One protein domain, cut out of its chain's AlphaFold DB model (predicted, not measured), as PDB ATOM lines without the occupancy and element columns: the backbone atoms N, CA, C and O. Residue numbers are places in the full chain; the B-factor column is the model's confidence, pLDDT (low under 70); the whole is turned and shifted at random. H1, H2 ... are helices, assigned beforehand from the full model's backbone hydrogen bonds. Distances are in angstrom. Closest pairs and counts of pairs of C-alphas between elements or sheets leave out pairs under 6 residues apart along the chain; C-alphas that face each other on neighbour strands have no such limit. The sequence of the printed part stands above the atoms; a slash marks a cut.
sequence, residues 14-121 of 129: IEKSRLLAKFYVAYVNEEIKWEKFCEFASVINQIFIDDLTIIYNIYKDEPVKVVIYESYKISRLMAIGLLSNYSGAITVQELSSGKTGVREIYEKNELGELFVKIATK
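What this domain is: This is residues 14 to 121 of the 129 residues of an uncharacterized protein of Clostridium sp. CAG:575 (UniProt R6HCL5). A helical hairpin of H1 and H2 makes one end of an elongated body, H6 joins it to H3, and a long loop with the short helix H5 in it reaches out to the other end beyond H4. The printed part has 108 residues with six named helices, H1 to H6 in order, and no named strand; the class is all helix. It is only just compact, close to loose, with a radius of gyration of the C-alphas of 15.4 A, and spans 50 by 26 by 24 A.

Where its parts are: H1, residues 14 to 28, begins at C-alpha 14 (-8.097, -1.543, -13.870) and is 20.5 A long. H2, residues 34 to 46, is 18.8 A long, and H3, residues 49 to 59, 16.0 A. H4 holds residues 71 to 79 and H5 residues 92 to 96. H6, residues 110 to 119, is 14.0 A long and ends at C-alpha 119 (-17.250, 6.521, -19.469).

How they stand to each other: The hairpin H1 and H2 touch, closest at the C-alphas of Phe 23 and Phe 37, 6.3 A, at a shallow tilt of 9 degrees, opposite ways. H6 touches H1 at Leu 19 and Ala 119, C-alphas 6.1 A apart, and is only just about perpendicular to it at 72 degrees. H3 and H6 touch, closest at the C-alphas of Tyr 56 and Val 116, 6.3 A, at a steep tilt of 63 degrees. H3 and H4 only just touch, with 3 pairs of C-alphas within 8 A, the closest those of Asp 51 and Lys 73, 6.9 A. H5 touches no helix. Every O i to N i+4 pair is within hydrogen-bond range in H1, H2, H4, H5 and H6; in H3 it is 6 of 7.

The domain as a whole: The C-alphas farthest apart, those of Val 28 and Ser 96, are 50.1 A apart. The printed part has no cut. The links H3 to H4, H4 to H5 and H5 to H6 are long; residues 61 to 66 stand free. The pLDDT is under 70 in residues 61 to 68 and 87 to 105.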
ATOM      1  N   ILE A  14      -8.407  -2.909 -14.269       82.06
ATOM      2  CA  ILE A  14      -8.097  -1.543 -13.870       82.06
ATOM      3  C   ILE A  14      -9.014  -0.631 -14.674       82.06
ATOM      4  O   ILE A  14      -9.543   0.327 -14.126       82.06
ATOM      5  N   GLU A  15      -9.331  -1.022 -15.908       85.56
ATOM      6  CA  GLU A  15     -10.305  -0.358 -16.752       85.56
ATOM      7  C   GLU A  15     -11.726  -0.442 -16.192       85.56
ATOM      8  O   GLU A  15     -12.336   0.605 -15.983       85.56
ATOM      9  N   LYS A  16     -12.253  -1.622 -15.834       90.12
ATOM     10  CA  LYS A  16     -13.590  -1.702 -15.197       90.12
ATOM     11  C   LYS A  16     -13.676  -0.943 -13.877       90.12
ATOM     12  O   LYS A  16     -14.726  -0.410 -13.532       90.12
ATOM     13  N   SER A  17     -12.586  -0.891 -13.126       90.12
ATOM     14  CA  SER A  17     -12.547  -0.260 -11.806       90.12
ATOM     15  C   SER A  17     -12.422   1.253 -11.920       90.12
ATOM     16  O   SER A  17     -13.100   1.979 -11.195       90.12
ATOM     17  N   ARG A  18     -11.639   1.736 -12.891       90.81
ATOM     18  CA  ARG A  18     -11.640   3.138 -13.322       90.81
ATOM     19  C   ARG A  18     -13.016   3.538 -13.832       90.81
ATOM     20  O   ARG A  18     -13.511   4.596 -13.463       90.81
ATOM     21  N   LEU A  19     -13.660   2.680 -14.617       92.94
ATOM     22  CA  LEU A  19     -15.004   2.912 -15.119       92.94
ATOM     23  C   LEU A  19     -15.999   3.035 -13.963       92.94
ATOM     24  O   LEU A  19     -16.665   4.059 -13.843       92.94
ATOM     25  N   LEU A  20     -16.026   2.068 -13.042       95.00
ATOM     26  CA  LEU A  20     -16.878   2.117 -11.855       95.00
ATOM     27  C   LEU A  20     -16.620   3.375 -11.015       95.00
ATOM     28  O   LEU A  20     -17.571   4.006 -10.559       95.00
ATOM     29  N   ALA A  21     -15.356   3.782 -10.863       94.19
ATOM     30  CA  ALA A  21     -14.999   5.024 -10.185       94.19
ATOM     31  C   ALA A  21     -15.563   6.261 -10.905       94.19
ATOM     32  O   ALA A  21     -16.114   7.134 -10.238       94.19
ATOM     33  N   LYS A  22     -15.510   6.329 -12.244       95.25
ATOM     34  CA  LYS A  22     -16.136   7.420 -13.019       95.25
ATOM     35  C   LYS A  22     -17.645   7.487 -12.790       95.25
ATOM     36  O   LYS A  22     -18.173   8.570 -12.545       95.25
ATOM     37  N   PHE A  23     -18.335   6.346 -12.807       96.25
ATOM     38  CA  PHE A  23     -19.775   6.302 -12.531       96.25
ATOM     39  C   PHE A  23     -20.103   6.669 -11.079       96.25
ATOM     40  O   PHE A  23     -21.092   7.355 -10.833       96.25
ATOM     41  N   TYR A  24     -19.258   6.286 -10.119       96.19
ATOM     42  CA  TYR A  24     -19.421   6.704  -8.727       96.19
ATOM     43  C   TYR A  24     -19.218   8.216  -8.555       96.19
ATOM     44  O   TYR A  24     -19.991   8.864  -7.858       96.19
ATOM     45  N   VAL A  25     -18.231   8.807  -9.239       96.25
ATOM     46  CA  VAL A  25     -18.032  10.266  -9.268       96.25
ATOM     47  C   VAL A  25     -19.241  10.977  -9.880       96.25
ATOM     48  O   VAL A  25     -19.685  11.977  -9.327       96.25
ATOM     49  N   ALA A  26     -19.808  10.458 -10.973       96.81
ATOM     50  CA  ALA A  26     -21.029  11.007 -11.568       96.81
ATOM     51  C   ALA A  26     -22.217  10.980 -10.587       96.81
ATOM     52  O   ALA A  26     -22.978  11.941 -10.527       96.81
ATOM     53  N   TYR A  27     -22.344   9.923  -9.777       97.31
ATOM     54  CA  TYR A  27     -23.330   9.863  -8.695       97.31
ATOM     55  C   TYR A  27     -23.064  10.906  -7.598       97.31
ATOM     56  O   TYR A  27     -23.968  11.649  -7.233       97.31
ATOM     57  N   VAL A  28     -21.825  11.002  -7.100       97.19
ATOM     58  CA  VAL A  28     -21.444  11.976  -6.055       97.19
ATOM     59  C   VAL A  28     -21.663  13.420  -6.517       97.19
ATOM     60  O   VAL A  28     -22.020  14.272  -5.710       97.19
ATOM     61  N   ASN A  29     -21.478  13.689  -7.809       95.94
ATOM     62  CA  ASN A  29     -21.729  14.991  -8.426       95.94
ATOM     63  C   ASN A  29     -23.203  15.207  -8.823       95.94
ATOM     64  O   ASN A  29     -23.492  16.171  -9.527       95.94
ATOM     65  N   GLU A  30     -24.114  14.314  -8.425       96.19
ATOM     66  CA  GLU A  30     -25.558  14.381  -8.706       96.19
ATOM     67  C   GLU A  30     -25.924  14.377 -10.206       96.19
ATOM     68  O   GLU A  30     -27.039  14.727 -10.592       96.19
ATOM     69  N   GLU A  31     -25.018  13.925 -11.079       97.12
ATOM     70  CA  GLU A  31     -25.290  13.777 -12.516       97.12
ATOM     71  C   GLU A  31     -26.204  12.576 -12.804       97.12
ATOM     72  O   GLU A  31     -26.918  12.552 -13.807       97.12
ATOM     73  N   ILE A  32     -26.163  11.568 -11.926       97.69
ATOM     74  CA  ILE A  32     -27.022  10.381 -11.944       97.69
ATOM     75  C   ILE A  32     -27.483  10.041 -10.523       97.69
ATOM     76  O   ILE A  32     -26.787  10.309  -9.547       97.69
ATOM     77  N   LYS A  33     -28.649   9.398 -10.401       97.94
ATOM     78  CA  LYS A  33     -29.155   8.890  -9.116       97.94
ATOM     79  C   LYS A  33     -28.493   7.567  -8.726       97.94
ATOM     80  O   LYS A  33     -27.932   6.872  -9.576       97.94
ATOM     81  N   TRP A  34     -28.628   7.192  -7.455       96.75
ATOM     82  CA  TRP A  34     -28.099   5.939  -6.913       96.75
ATOM     83  C   TRP A  34     -28.567   4.706  -7.700       96.75
ATOM     84  O   TRP A  34     -27.756   3.853  -8.048       96.75
ATOM     85  N   GLU A  35     -29.847   4.643  -8.072       97.75
ATOM     86  CA  GLU A  35     -30.414   3.511  -8.819       97.75
ATOM     87  C   GLU A  35     -29.733   3.345 -10.181       97.75
ATOM     88  O   GLU A  35     -29.427   2.231 -10.607       97.75
ATOM     89  N   LYS A  36     -29.433   4.469 -10.839       97.88
ATOM     90  CA  LYS A  36     -28.750   4.486 -12.134       97.88
ATOM     91  C   LYS A  36     -27.276   4.092 -11.994       97.88
ATOM     92  O   LYS A  36     -26.756   3.377 -12.844       97.88
ATOM     93  N   PHE A  37     -26.613   4.493 -10.909       97.81
ATOM     94  CA  PHE A  37     -25.276   3.992 -10.584       97.81
ATOM     95  C   PHE A  37     -25.275   2.468 -10.387       97.81
ATOM     96  O   PHE A  37     -24.420   1.787 -10.954       97.81
ATOM     97  N   CYS A  38     -26.241   1.914  -9.646       96.44
ATOM     98  CA  CYS A  38     -26.365   0.467  -9.457       96.44
ATOM     99  C   CYS A  38     -26.592  -0.278 -10.782       96.44
ATOM    100  O   CYS A  38     -25.986  -1.328 -11.008       96.44
ATOM    101  N   GLU A  39     -27.421   0.273 -11.672       97.44
ATOM    102  CA  GLU A  39     -27.634  -0.267 -13.017       97.44
ATOM    103  C   GLU A  39     -26.326  -0.291 -13.821       97.44
ATOM    104  O   GLU A  39     -25.936  -1.340 -14.336       97.44
ATOM    105  N   PHE A  40     -25.572   0.813 -13.843       97.69
ATOM    106  CA  PHE A  40     -24.280   0.855 -14.527       97.69
ATOM    107  C   PHE A  40     -23.230  -0.056 -13.887       97.69
ATOM    108  O   PHE A  40     -22.458  -0.683 -14.609       97.69
ATOM    109  N   ALA A  41     -23.220  -0.216 -12.564       95.62
ATOM    110  CA  ALA A  41     -22.352  -1.188 -11.903       95.62
ATOM    111  C   ALA A  41     -22.643  -2.626 -12.376       95.62
ATOM    112  O   ALA A  41     -21.714  -3.403 -12.608       95.62
ATOM    113  N   SER A  42     -23.918  -2.971 -12.592       95.38
ATOM    114  CA  SER A  42     -24.316  -4.258 -13.178       95.38
ATOM    115  C   SER A  42     -23.839  -4.409 -14.627       95.38
ATOM    116  O   SER A  42     -23.290  -5.453 -14.984       95.38
ATOM    117  N   VAL A  43     -23.977  -3.362 -15.446       96.38
ATOM    118  CA  VAL A  43     -23.461  -3.338 -16.826       96.38
ATOM    119  C   VAL A  43     -21.945  -3.557 -16.850       96.38
ATOM    120  O   VAL A  43     -21.463  -4.443 -17.554       96.38
ATOM    121  N   ILE A  44     -21.183  -2.815 -16.041       94.62
ATOM    122  CA  ILE A  44     -19.711  -2.902 -15.969       94.62
ATOM    123  C   ILE A  44     -19.253  -4.312 -15.575       94.62
ATOM    124  O   ILE A  44     -18.257  -4.831 -16.092       94.62
ATOM    125  N   ASN A  45     -19.998  -4.972 -14.688       91.62
ATOM    126  CA  ASN A  45     -19.708  -6.348 -14.304       91.62
ATOM    127  C   ASN A  45     -19.875  -7.325 -15.479       91.62
ATOM    128  O   ASN A  45     -19.084  -8.262 -15.588       91.62
ATOM    129  N   GLN A  46     -20.833  -7.083 -16.377       92.19
ATOM    130  CA  GLN A  46     -21.201  -7.993 -17.468       92.19
ATOM    131  C   GLN A  46     -20.436  -7.772 -18.785       92.19
ATOM    132  O   GLN A  46     -20.256  -8.728 -19.537       92.19
ATOM    133  N   ILE A  47     -19.969  -6.554 -19.076       91.19
ATOM    134  CA  ILE A  47     -19.210  -6.263 -20.312       91.19
ATOM    135  C   ILE A  47     -17.821  -6.906 -20.319       91.19
ATOM    136  O   ILE A  47     -17.188  -7.042 -19.275       91.19
ATOM    137  N   PHE A  48     -17.280  -7.218 -21.493       91.38
ATOM    138  CA  PHE A  48     -15.835  -7.400 -21.672       91.38
ATOM    139  C   PHE A  48     -15.184  -6.064 -22.045       91.38
ATOM    140  O   PHE A  48     -15.841  -5.185 -22.596       91.38
ATOM    141  N   ILE A  49     -13.885  -5.894 -21.783       88.81
ATOM    142  CA  ILE A  49     -13.174  -4.653 -22.148       88.81
ATOM    143  C   ILE A  49     -13.246  -4.376 -23.651       88.81
ATOM    144  O   ILE A  49     -13.456  -3.233 -24.051       88.81
ATOM    145  N   ASP A  50     -13.191  -5.414 -24.483       87.75
ATOM    146  CA  ASP A  50     -13.344  -5.277 -25.935       87.75
ATOM    147  C   ASP A  50     -14.708  -4.696 -26.347       87.75
ATOM    148  O   ASP A  50     -14.804  -4.042 -27.389       87.75
ATOM    149  N   ASP A  51     -15.752  -4.871 -25.526       91.81
ATOM    150  CA  ASP A  51     -17.079  -4.300 -25.782       91.81
ATOM    151  C   ASP A  51     -17.071  -2.771 -25.674       91.81
ATOM    152  O   ASP A  51     -17.843  -2.107 -26.366       91.81
ATOM    153  N   LEU A  52     -16.166  -2.199 -24.867       91.62
ATOM    154  CA  LEU A  52     -16.017  -0.747 -24.732       91.62
ATOM    155  C   LEU A  52     -15.593  -0.112 -26.057       91.62
ATOM    156  O   LEU A  52     -16.164   0.888 -26.482       91.62
ATOM    157  N   THR A  53     -14.646  -0.728 -26.765       89.06
ATOM    158  CA  THR A  53     -14.221  -0.247 -28.086       89.06
ATOM    159  C   THR A  53     -15.382  -0.265 -29.080       89.06
ATOM    160  O   THR A  53     -15.537   0.658 -29.879       89.06
ATOM    161  N   ILE A  54     -16.225  -1.299 -29.029       89.62
ATOM    162  CA  ILE A  54     -17.388  -1.433 -29.912       89.62
ATOM    163  C   ILE A  54     -18.418  -0.347 -29.601       89.62
ATOM    164  O   ILE A  54     -18.805   0.393 -30.503       89.62
ATOM    165  N   ILE A  55     -18.820  -0.206 -28.334       91.62
ATOM    166  CA  ILE A  55     -19.861   0.753 -27.950       91.62
ATOM    167  C   ILE A  55     -19.406   2.202 -28.167       91.62
ATOM    168  O   ILE A  55     -20.186   3.012 -28.658       91.62
ATOM    169  N   TYR A  56     -18.134   2.536 -27.915       91.38
ATOM    170  CA  TYR A  56     -17.613   3.878 -28.193       91.38
ATOM    171  C   TYR A  56     -17.649   4.203 -29.685       91.38
ATOM    172  O   TYR A  56     -18.086   5.288 -30.057       91.38
ATOM    173  N   ASN A  57     -17.257   3.259 -30.545       87.25
ATOM    174  CA  ASN A  57     -17.315   3.451 -31.994       87.25
ATOM    175  C   ASN A  57     -18.753   3.623 -32.495       87.25
ATOM    176  O   ASN A  57     -18.998   4.501 -33.320       87.25
ATOM    177  N   ILE A  58     -19.702   2.835 -31.973       87.62
ATOM    178  CA  ILE A  58     -21.125   2.981 -32.306       87.62
ATOM    179  C   ILE A  58     -21.603   4.395 -31.950       87.62
ATOM    180  O   ILE A  58     -22.244   5.053 -32.766       87.62
ATOM    181  N   TYR A  59     -21.271   4.895 -30.757       89.88
ATOM    182  CA  TYR A  59     -21.790   6.168 -30.250       89.88
ATOM    183  C   TYR A  59     -21.042   7.428 -30.717       89.88
ATOM    184  O   TYR A  59     -21.611   8.507 -30.602       89.88
ATOM    185  N   LYS A  60     -19.838   7.329 -31.301       84.19
ATOM    186  CA  LYS A  60     -19.020   8.488 -31.728       84.19
ATOM    187  C   LYS A  60     -19.536   9.236 -32.977       84.19
ATOM    188  O   LYS A  60     -18.995  10.285 -33.301       84.19
ATOM    189  N   ASP A  61     -20.552   8.724 -33.677       64.81
ATOM    190  CA  ASP A  61     -21.124   9.331 -34.903       64.81
ATOM    191  C   ASP A  61     -20.087   9.648 -36.004       64.81
ATOM    192  O   ASP A  61     -20.292  10.521 -36.848       64.81
ATOM    193  N   GLU A  62     -18.966   8.918 -36.053       56.75
ATOM    194  CA  GLU A  62     -18.121   8.940 -37.249       56.75
ATOM    195  C   GLU A  62     -18.878   8.277 -38.410       56.75
ATOM    196  O   GLU A  62     -19.609   7.310 -38.174       56.75
ATOM    197  N   PRO A  63     -18.724   8.760 -39.662       48.31
ATOM    198  CA  PRO A  63     -19.349   8.128 -40.815       48.31
ATOM    199  C   PRO A  63     -18.920   6.667 -40.828       48.31
ATOM    200  O   PRO A  63     -17.749   6.356 -41.054       48.31
ATOM    201  N   VAL A  64     -19.872   5.790 -40.505       47.75
ATOM    202  CA  VAL A  64     -19.633   4.373 -40.268       47.75
ATOM    203  C   VAL A  64     -19.053   3.792 -41.553       47.75
ATOM    204  O   VAL A  64     -19.776   3.416 -42.475       47.75
ATOM    205  N   LYS A  65     -17.719   3.681 -41.628       46.72
ATOM    206  CA  LYS A  65     -17.100   2.618 -42.420       46.72
ATOM    207  C   LYS A  65     -17.823   1.369 -41.961       46.72
ATOM    208  O   LYS A  65     -17.883   1.163 -40.761       46.72
ATOM    209  N   VAL A  66     -18.441   0.618 -42.865       53.69
ATOM    210  CA  VAL A  66     -19.274  -0.539 -42.510       53.69
ATOM    211  C   VAL A  66     -18.449  -1.506 -41.652       53.69
ATOM    212  O   VAL A  66     -17.725  -2.342 -42.190       53.69
ATOM    213  N   VAL A  67     -18.504  -1.351 -40.327       57.44
ATOM    214  CA  VAL A  67     -17.792  -2.195 -39.376       57.44
ATOM    215  C   VAL A  67     -18.729  -3.345 -39.077       57.44
ATOM    216  O   VAL A  67     -19.811  -3.162 -38.525       57.44
ATOM    217  N   ILE A  68     -18.327  -4.533 -39.508       65.75
ATOM    218  CA  ILE A  68     -19.038  -5.765 -39.199       65.75
ATOM    219  C   ILE A  68     -18.489  -6.249 -37.860       65.75
ATOM    220  O   ILE A  68     -17.334  -6.665 -37.777       65.75
ATOM    221  N   TYR A  69     -19.303  -6.155 -36.814       72.12
ATOM    222  CA  TYR A  69     -18.996  -6.748 -35.517       72.12
ATOM    223  C   TYR A  69     -19.463  -8.205 -35.486       72.12
ATOM    224  O   TYR A  69     -20.418  -8.584 -36.162       72.12
ATOM    225  N   GLU A  70     -18.789  -9.031 -34.689       75.81
ATOM    226  CA  GLU A  70     -19.244 -10.397 -34.435       75.81
ATOM    227  C   GLU A  70     -20.611 -10.359 -33.738       75.81
ATOM    228  O   GLU A  70     -20.769  -9.660 -32.735       75.81
ATOM    229  N   SER A  71     -21.583 -11.126 -34.246       78.88
ATOM    230  CA  SER A  71     -22.977 -11.099 -33.767       78.88
ATOM    231  C   SER A  71     -23.078 -11.238 -32.252       78.88
ATOM    232  O   SER A  71     -23.666 -10.379 -31.618       78.88
ATOM    233  N   TYR A  72     -22.389 -12.203 -31.640       86.50
ATOM    234  CA  TYR A  72     -22.479 -12.420 -30.192       86.50
ATOM    235  C   TYR A  72     -22.006 -11.226 -29.333       86.50
ATOM    236  O   TYR A  72     -22.355 -11.148 -28.151       86.50
ATOM    237  N   LYS A  73     -21.184 -10.311 -29.874       88.88
ATOM    238  CA  LYS A  73     -20.782  -9.079 -29.173       88.88
ATOM    239  C   LYS A  73     -21.916  -8.056 -29.187       88.88
ATOM    240  O   LYS A  73     -22.193  -7.451 -28.155       88.88
ATOM    241  N   ILE A  74     -22.605  -7.924 -30.319       88.69
ATOM    242  CA  ILE A  74     -23.806  -7.093 -30.439       88.69
ATOM    243  C   ILE A  74     -24.935  -7.668 -29.578       88.69
ATOM    244  O   ILE A  74     -25.473  -6.930 -28.751       88.69
ATOM    245  N   SER A  75     -25.198  -8.979 -29.636       88.69
ATOM    246  CA  SER A  75     -26.239  -9.616 -28.818       88.69
ATOM    247  C   SER A  75     -26.005  -9.368 -27.333       88.69
ATOM    248  O   SER A  75     -26.942  -9.116 -26.581       88.69
ATOM    249  N   ARG A  76     -24.741  -9.415 -26.889       92.44
ATOM    250  CA  ARG A  76     -24.382  -9.136 -25.497       92.44
ATOM    251  C   ARG A  76     -24.617  -7.675 -25.127       92.44
ATOM    252  O   ARG A  76     -25.195  -7.436 -24.074       92.44
ATOM    253  N   LEU A  77     -24.214  -6.721 -25.970       94.12
ATOM    254  CA  LEU A  77     -24.476  -5.290 -25.755       94.12
ATOM    255  C   LEU A  77     -25.983  -4.982 -25.687       94.12
ATOM    256  O   LEU A  77     -26.401  -4.141 -24.893       94.12
ATOM    257  N   MET A  78     -26.798  -5.699 -26.462       92.19
ATOM    258  CA  MET A  78     -28.259  -5.623 -26.392       92.19
ATOM    259  C   MET A  78     -28.805  -6.258 -25.107       92.19
ATOM    260  O   MET A  78     -29.642  -5.667 -24.433       92.19
ATOM    261  N   ALA A  79     -28.299  -7.433 -24.719       93.44
ATOM    262  CA  ALA A  79     -28.738  -8.146 -23.518       93.44
ATOM    263  C   ALA A  79     -28.473  -7.367 -22.219       93.44
ATOM    264  O   ALA A  79     -29.237  -7.487 -21.264       93.44
ATOM    265  N   ILE A  80     -27.415  -6.553 -22.184       95.44
ATOM    266  CA  ILE A  80     -27.096  -5.670 -21.050       95.44
ATOM    267  C   ILE A  80     -27.725  -4.271 -21.174       95.44
ATOM    268  O   ILE A  80     -27.456  -3.408 -20.343       95.44
ATOM    269  N   GLY A  81     -28.523  -4.028 -22.218       95.06
ATOM    270  CA  GLY A  81     -29.289  -2.796 -22.407       95.06
ATOM    271  C   GLY A  81     -28.526  -1.608 -22.998       95.06
ATOM    272  O   GLY A  81     -29.118  -0.543 -23.146       95.06
ATOM    273  N   LEU A  82     -27.248  -1.748 -23.372       96.19
ATOM    274  CA  LEU A  82     -26.480  -0.655 -23.995       96.19
ATOM    275  C   LEU A  82     -26.860  -0.405 -25.462       96.19
ATOM    276  O   LEU A  82     -26.500   0.631 -26.014       96.19
ATOM    277  N   LEU A  83     -27.575  -1.342 -26.085       93.38
ATOM    278  CA  LEU A  83     -28.184  -1.214 -27.407       93.38
ATOM    279  C   LEU A  83     -29.620  -1.739 -27.358       93.38
ATOM    280  O   LEU A  83     -29.946  -2.593 -26.533       93.38
ATOM    281  N   SER A  84     -30.463  -1.262 -28.268       87.88
ATOM    282  CA  SER A  84     -31.833  -1.754 -28.437       87.88
ATOM    283  C   SER A  84     -31.970  -2.586 -29.709       87.88
ATOM    284  O   SER A  84     -31.180  -2.450 -30.644       87.88
ATOM    285  N   ASN A  85     -32.993  -3.444 -29.750       80.75
ATOM    286  CA  ASN A  85     -33.424  -4.064 -31.001       80.75
ATOM    287  C   ASN A  85     -33.931  -2.969 -31.934       80.75
ATOM    288  O   ASN A  85     -34.782  -2.179 -31.529       80.75
ATOM    289  N   TYR A  86     -33.468  -2.963 -33.179       75.50
ATOM    290  CA  TYR A  86     -34.065  -2.100 -34.185       75.50
ATOM    291  C   TYR A  86     -35.513  -2.519 -34.435       75.50
ATOM    292  O   TYR A  86     -35.793  -3.666 -34.789       75.50
ATOM    293  N   SER A  87     -36.434  -1.580 -34.243       63.78
ATOM    294  CA  SER A  87     -37.878  -1.813 -34.366       63.78
ATOM    295  C   SER A  87     -38.466  -1.350 -35.707       63.78
ATOM    296  O   SER A  87     -39.668  -1.490 -35.939       63.78
ATOM    297  N   GLY A  88     -37.637  -0.806 -36.604       64.56
ATOM    298  CA  GLY A  88     -38.072  -0.299 -37.902       64.56
ATOM    299  C   GLY A  88     -38.372  -1.392 -38.932       64.56
ATOM    300  O   GLY A  88     -37.894  -2.525 -38.852       64.56
ATOM    301  N   ALA A  89     -39.164  -1.032 -39.944       59.53
ATOM    302  CA  ALA A  89     -39.422  -1.901 -41.085       59.53
ATOM    303  C   ALA A  89     -38.153  -2.047 -41.939       59.53
ATOM    304  O   ALA A  89     -37.607  -1.057 -42.418       59.53
ATOM    305  N   ILE A  90     -37.710  -3.285 -42.153       62.41
ATOM    306  CA  ILE A  90     -36.577  -3.596 -43.029       62.41
ATOM    307  C   ILE A  90     -37.106  -3.737 -44.457       62.41
ATOM    308  O   ILE A  90     -38.009  -4.534 -44.722       62.41
ATOM    309  N   THR A  91     -36.544  -2.990 -45.400       60.66
ATOM    310  CA  THR A  91     -36.909  -3.101 -46.814       60.66
ATOM    311  C   THR A  91     -36.363  -4.395 -47.433       60.66
ATOM    312  O   THR A  91     -35.308  -4.915 -47.061       60.66
ATOM    313  N   VAL A  92     -37.046  -4.913 -48.461       58.12
ATOM    314  CA  VAL A  92     -36.591  -6.087 -49.241       58.12
ATOM    315  C   VAL A  92     -35.210  -5.852 -49.875       58.12
ATOM    316  O   VAL A  92     -34.431  -6.787 -50.060       58.12
ATOM    317  N   GLN A  93     -34.872  -4.596 -50.165       57.22
ATOM    318  CA  GLN A  93     -33.587  -4.187 -50.731       57.22
ATOM    319  C   GLN A  93     -32.450  -4.271 -49.697       57.22
ATOM    320  O   GLN A  93     -31.341  -4.709 -50.008       57.22
ATOM    321  N   GLU A  94     -32.739  -3.953 -48.434       56.31
ATOM    322  CA  GLU A  94     -31.806  -4.159 -47.326       56.31
ATOM    323  C   GLU A  94     -31.581  -5.651 -47.060       56.31
ATOM    324  O   GLU A  94     -30.429  -6.048 -46.870       56.31
ATOM    325  N   LEU A  95     -32.626  -6.482 -47.148       56.09
ATOM    326  CA  LEU A  95     -32.552  -7.948 -47.017       56.09
ATOM    327  C   LEU A  95     -31.720  -8.619 -48.128       56.09
ATOM    328  O   LEU A  95     -30.966  -9.552 -47.862       56.09
ATOM    329  N   SER A  96     -31.826  -8.138 -49.368       50.62
ATOM    330  CA  SER A  96     -31.201  -8.751 -50.557       50.62
ATOM    331  C   SER A  96     -29.752  -8.314 -50.820       50.62
ATOM    332  O   SER A  96     -29.066  -8.912 -51.645       50.62
ATOM    333  N   SER A  97     -29.235  -7.331 -50.075       53.41
ATOM    334  CA  SER A  97     -27.868  -6.796 -50.231       53.41
ATOM    335  C   SER A  97     -26.717  -7.704 -49.740       53.41
ATOM    336  O   SER A  97     -25.575  -7.253 -49.665       53.41
ATOM    337  N   GLY A  98     -26.979  -8.980 -49.429       46.28
ATOM    338  CA  GLY A  98     -25.993 -10.068 -49.546       46.28
ATOM    339  C   GLY A  98     -24.688  -9.976 -48.738       46.28
ATOM    340  O   GLY A  98     -23.743 -10.695 -49.052       46.28
ATOM    341  N   LYS A  99     -24.586  -9.140 -47.697       44.75
ATOM    342  CA  LYS A  99     -23.442  -9.187 -46.770       44.75
ATOM    343  C   LYS A  99     -23.695 -10.291 -45.744       44.75
ATOM    344  O   LYS A  99     -24.421 -10.086 -44.779       44.75
ATOM    345  N   THR A 100     -23.106 -11.457 -45.984       39.09
ATOM    346  CA  THR A 100     -23.158 -12.714 -45.208       39.09
ATOM    347  C   THR A 100     -22.524 -12.645 -43.806       39.09
ATOM    348  O   THR A 100     -21.959 -13.619 -43.320       39.09
ATOM    349  N   GLY A 101     -22.636 -11.513 -43.116       41.03
ATOM    350  CA  GLY A 101     -22.316 -11.378 -41.699       41.03
ATOM    351  C   GLY A 101     -23.564 -10.890 -40.985       41.03
ATOM    352  O   GLY A 101     -24.015  -9.783 -41.260       41.03
ATOM    353  N   VAL A 102     -24.144 -11.754 -40.153       45.19
ATOM    354  CA  VAL A 102     -25.342 -11.557 -39.323       45.19
ATOM    355  C   VAL A 102     -25.593 -10.079 -38.993       45.19
ATOM    356  O   VAL A 102     -24.895  -9.486 -38.174       45.19
ATOM    357  N   ARG A 103     -26.600  -9.478 -39.639       54.31
ATOM    358  CA  ARG A 103     -27.125  -8.173 -39.232       54.31
ATOM    359  C   ARG A 103     -28.048  -8.395 -38.046       54.31
ATOM    360  O   ARG A 103     -29.258  -8.482 -38.220       54.31
ATOM    361  N   GLU A 104     -27.496  -8.505 -36.844       55.00
ATOM    362  CA  GLU A 104     -28.290  -8.062 -35.703       55.00
ATOM    363  C   GLU A 104     -28.493  -6.566 -35.892       55.00
ATOM    364  O   GLU A 104     -27.537  -5.790 -35.891       55.00
ATOM    365  N   ILE A 105     -29.726  -6.186 -36.209       69.62
ATOM    366  CA  ILE A 105     -30.064  -4.790 -36.425       69.62
ATOM    367  C   ILE A 105     -30.291  -4.196 -35.041       69.62
ATOM    368  O   ILE A 105     -31.234  -4.563 -34.337       69.62
ATOM    369  N   TYR A 106     -29.372  -3.328 -34.643       81.75
ATOM    370  CA  TYR A 106     -29.383  -2.642 -33.361       81.75
ATOM    371  C   TYR A 106     -29.601  -1.146 -33.567       81.75
ATOM    372  O   TYR A 106     -29.307  -0.596 -34.629       81.75
ATOM    373  N   GLU A 107     -30.068  -0.477 -32.521       84.25
ATOM    374  CA  GLU A 107     -30.156   0.979 -32.462       84.25
ATOM    375  C   GLU A 107     -29.556   1.513 -31.158       84.25
ATOM    376  O   GLU A 107     -29.507   0.820 -30.135       84.25
ATOM    377  N   LYS A 108     -29.067   2.756 -31.213       90.12
ATOM    378  CA  LYS A 108     -28.630   3.494 -30.026       90.12
ATOM    379  C   LYS A 108     -29.834   3.758 -29.127       90.12
ATOM    380  O   LYS A 108     -30.918   4.063 -29.616       90.12
ATOM    381  N   ASN A 109     -29.619   3.713 -27.822       92.62
ATOM    382  CA  ASN A 109     -30.596   4.121 -26.822       92.62
ATOM    383  C   ASN A 109     -29.987   5.079 -25.783       92.62
ATOM    384  O   ASN A 109     -28.766   5.277 -25.740       92.62
ATOM    385  N   GLU A 110     -30.848   5.645 -24.937       94.69
ATOM    386  CA  GLU A 110     -30.479   6.623 -23.904       94.69
ATOM    387  C   GLU A 110     -29.522   6.048 -22.848       94.69
ATOM    388  O   GLU A 110     -28.639   6.754 -22.355       94.69
ATOM    389  N   LEU A 111     -29.667   4.761 -22.500       96.12
ATOM    390  CA  LEU A 111     -28.811   4.118 -21.502       96.12
ATOM    391  C   LEU A 111     -27.372   4.012 -22.014       96.12
ATOM    392  O   LEU A 111     -26.440   4.383 -21.299       96.12
ATOM    393  N   GLY A 112     -27.196   3.549 -23.253       96.50
ATOM    394  CA  GLY A 112     -25.894   3.467 -23.905       96.50
ATOM    395  C   GLY A 112     -25.279   4.838 -24.169       96.50
ATOM    396  O   GLY A 112     -24.075   5.007 -23.974       96.50
ATOM    397  N   GLU A 113     -26.091   5.844 -24.504       95.56
ATOM    398  CA  GLU A 113     -25.611   7.217 -24.686       95.56
ATOM    399  C   GLU A 113     -25.046   7.779 -23.380       95.56
ATOM    400  O   GLU A 113     -23.912   8.262 -23.334       95.56
ATOM    401  N   LEU A 114     -25.813   7.659 -22.294       97.06
ATOM    402  CA  LEU A 114     -25.395   8.116 -20.975       97.06
ATOM    403  C   LEU A 114     -24.169   7.342 -20.475       97.06
ATOM    404  O   LEU A 114     -23.259   7.943 -19.899       97.06
ATOM    405  N   PHE A 115     -24.122   6.031 -20.728       97.25
ATOM    406  CA  PHE A 115     -22.976   5.195 -20.391       97.25
ATOM    407  C   PHE A 115     -21.702   5.704 -21.069       97.25
ATOM    408  O   PHE A 115     -20.726   5.995 -20.382       97.25
ATOM    409  N   VAL A 116     -21.718   5.859 -22.398       95.94
ATOM    410  CA  VAL A 116     -20.558   6.326 -23.176       95.94
ATOM    411  C   VAL A 116     -20.157   7.724 -22.720       95.94
ATOM    412  O   VAL A 116     -18.988   7.948 -22.413       95.94
ATOM    413  N   LYS A 117     -21.129   8.634 -22.568       95.25
ATOM    414  CA  LYS A 117     -20.899  10.007 -22.106       95.25
ATOM    415  C   LYS A 117     -20.126  10.055 -20.790       95.25
ATOM    416  O   LYS A 117     -19.195  10.843 -20.680       95.25
ATOM    417  N   ILE A 118     -20.501   9.257 -19.788       96.19
ATOM    418  CA  ILE A 118     -19.806   9.226 -18.487       96.19
ATOM    419  C   ILE A 118     -18.465   8.491 -18.605       96.19
ATOM    420  O   ILE A 118     -17.452   8.963 -18.084       96.19
ATOM    421  N   ALA A 119     -18.432   7.362 -19.315       94.69
ATOM    422  CA  ALA A 119     -17.250   6.521 -19.469       94.69
ATOM    423  C   ALA A 119     -16.075   7.253 -20.137       94.69
ATOM    424  O   ALA A 119     -14.916   7.074 -19.741       94.69
ATOM    425  N   THR A 120     -16.366   8.119 -21.108       92.88
ATOM    426  CA  THR A 120     -15.368   8.876 -21.874       92.88
ATOM    427  C   THR A 120     -15.124  10.281 -21.334       92.88
ATOM    428  O   THR A 120     -14.379  11.034 -21.955       92.88
ATOM    429  N   LYS A 121     -15.709  10.669 -20.188       88.50
ATOM    430  CA  LYS A 121     -15.342  11.937 -19.542       88.50
ATOM    431  C   LYS A 121     -13.851  11.932 -19.211       88.50
ATOM    432  O   LYS A 121     -13.347  10.988 -18.586       88.50
TER     433      LYS A 121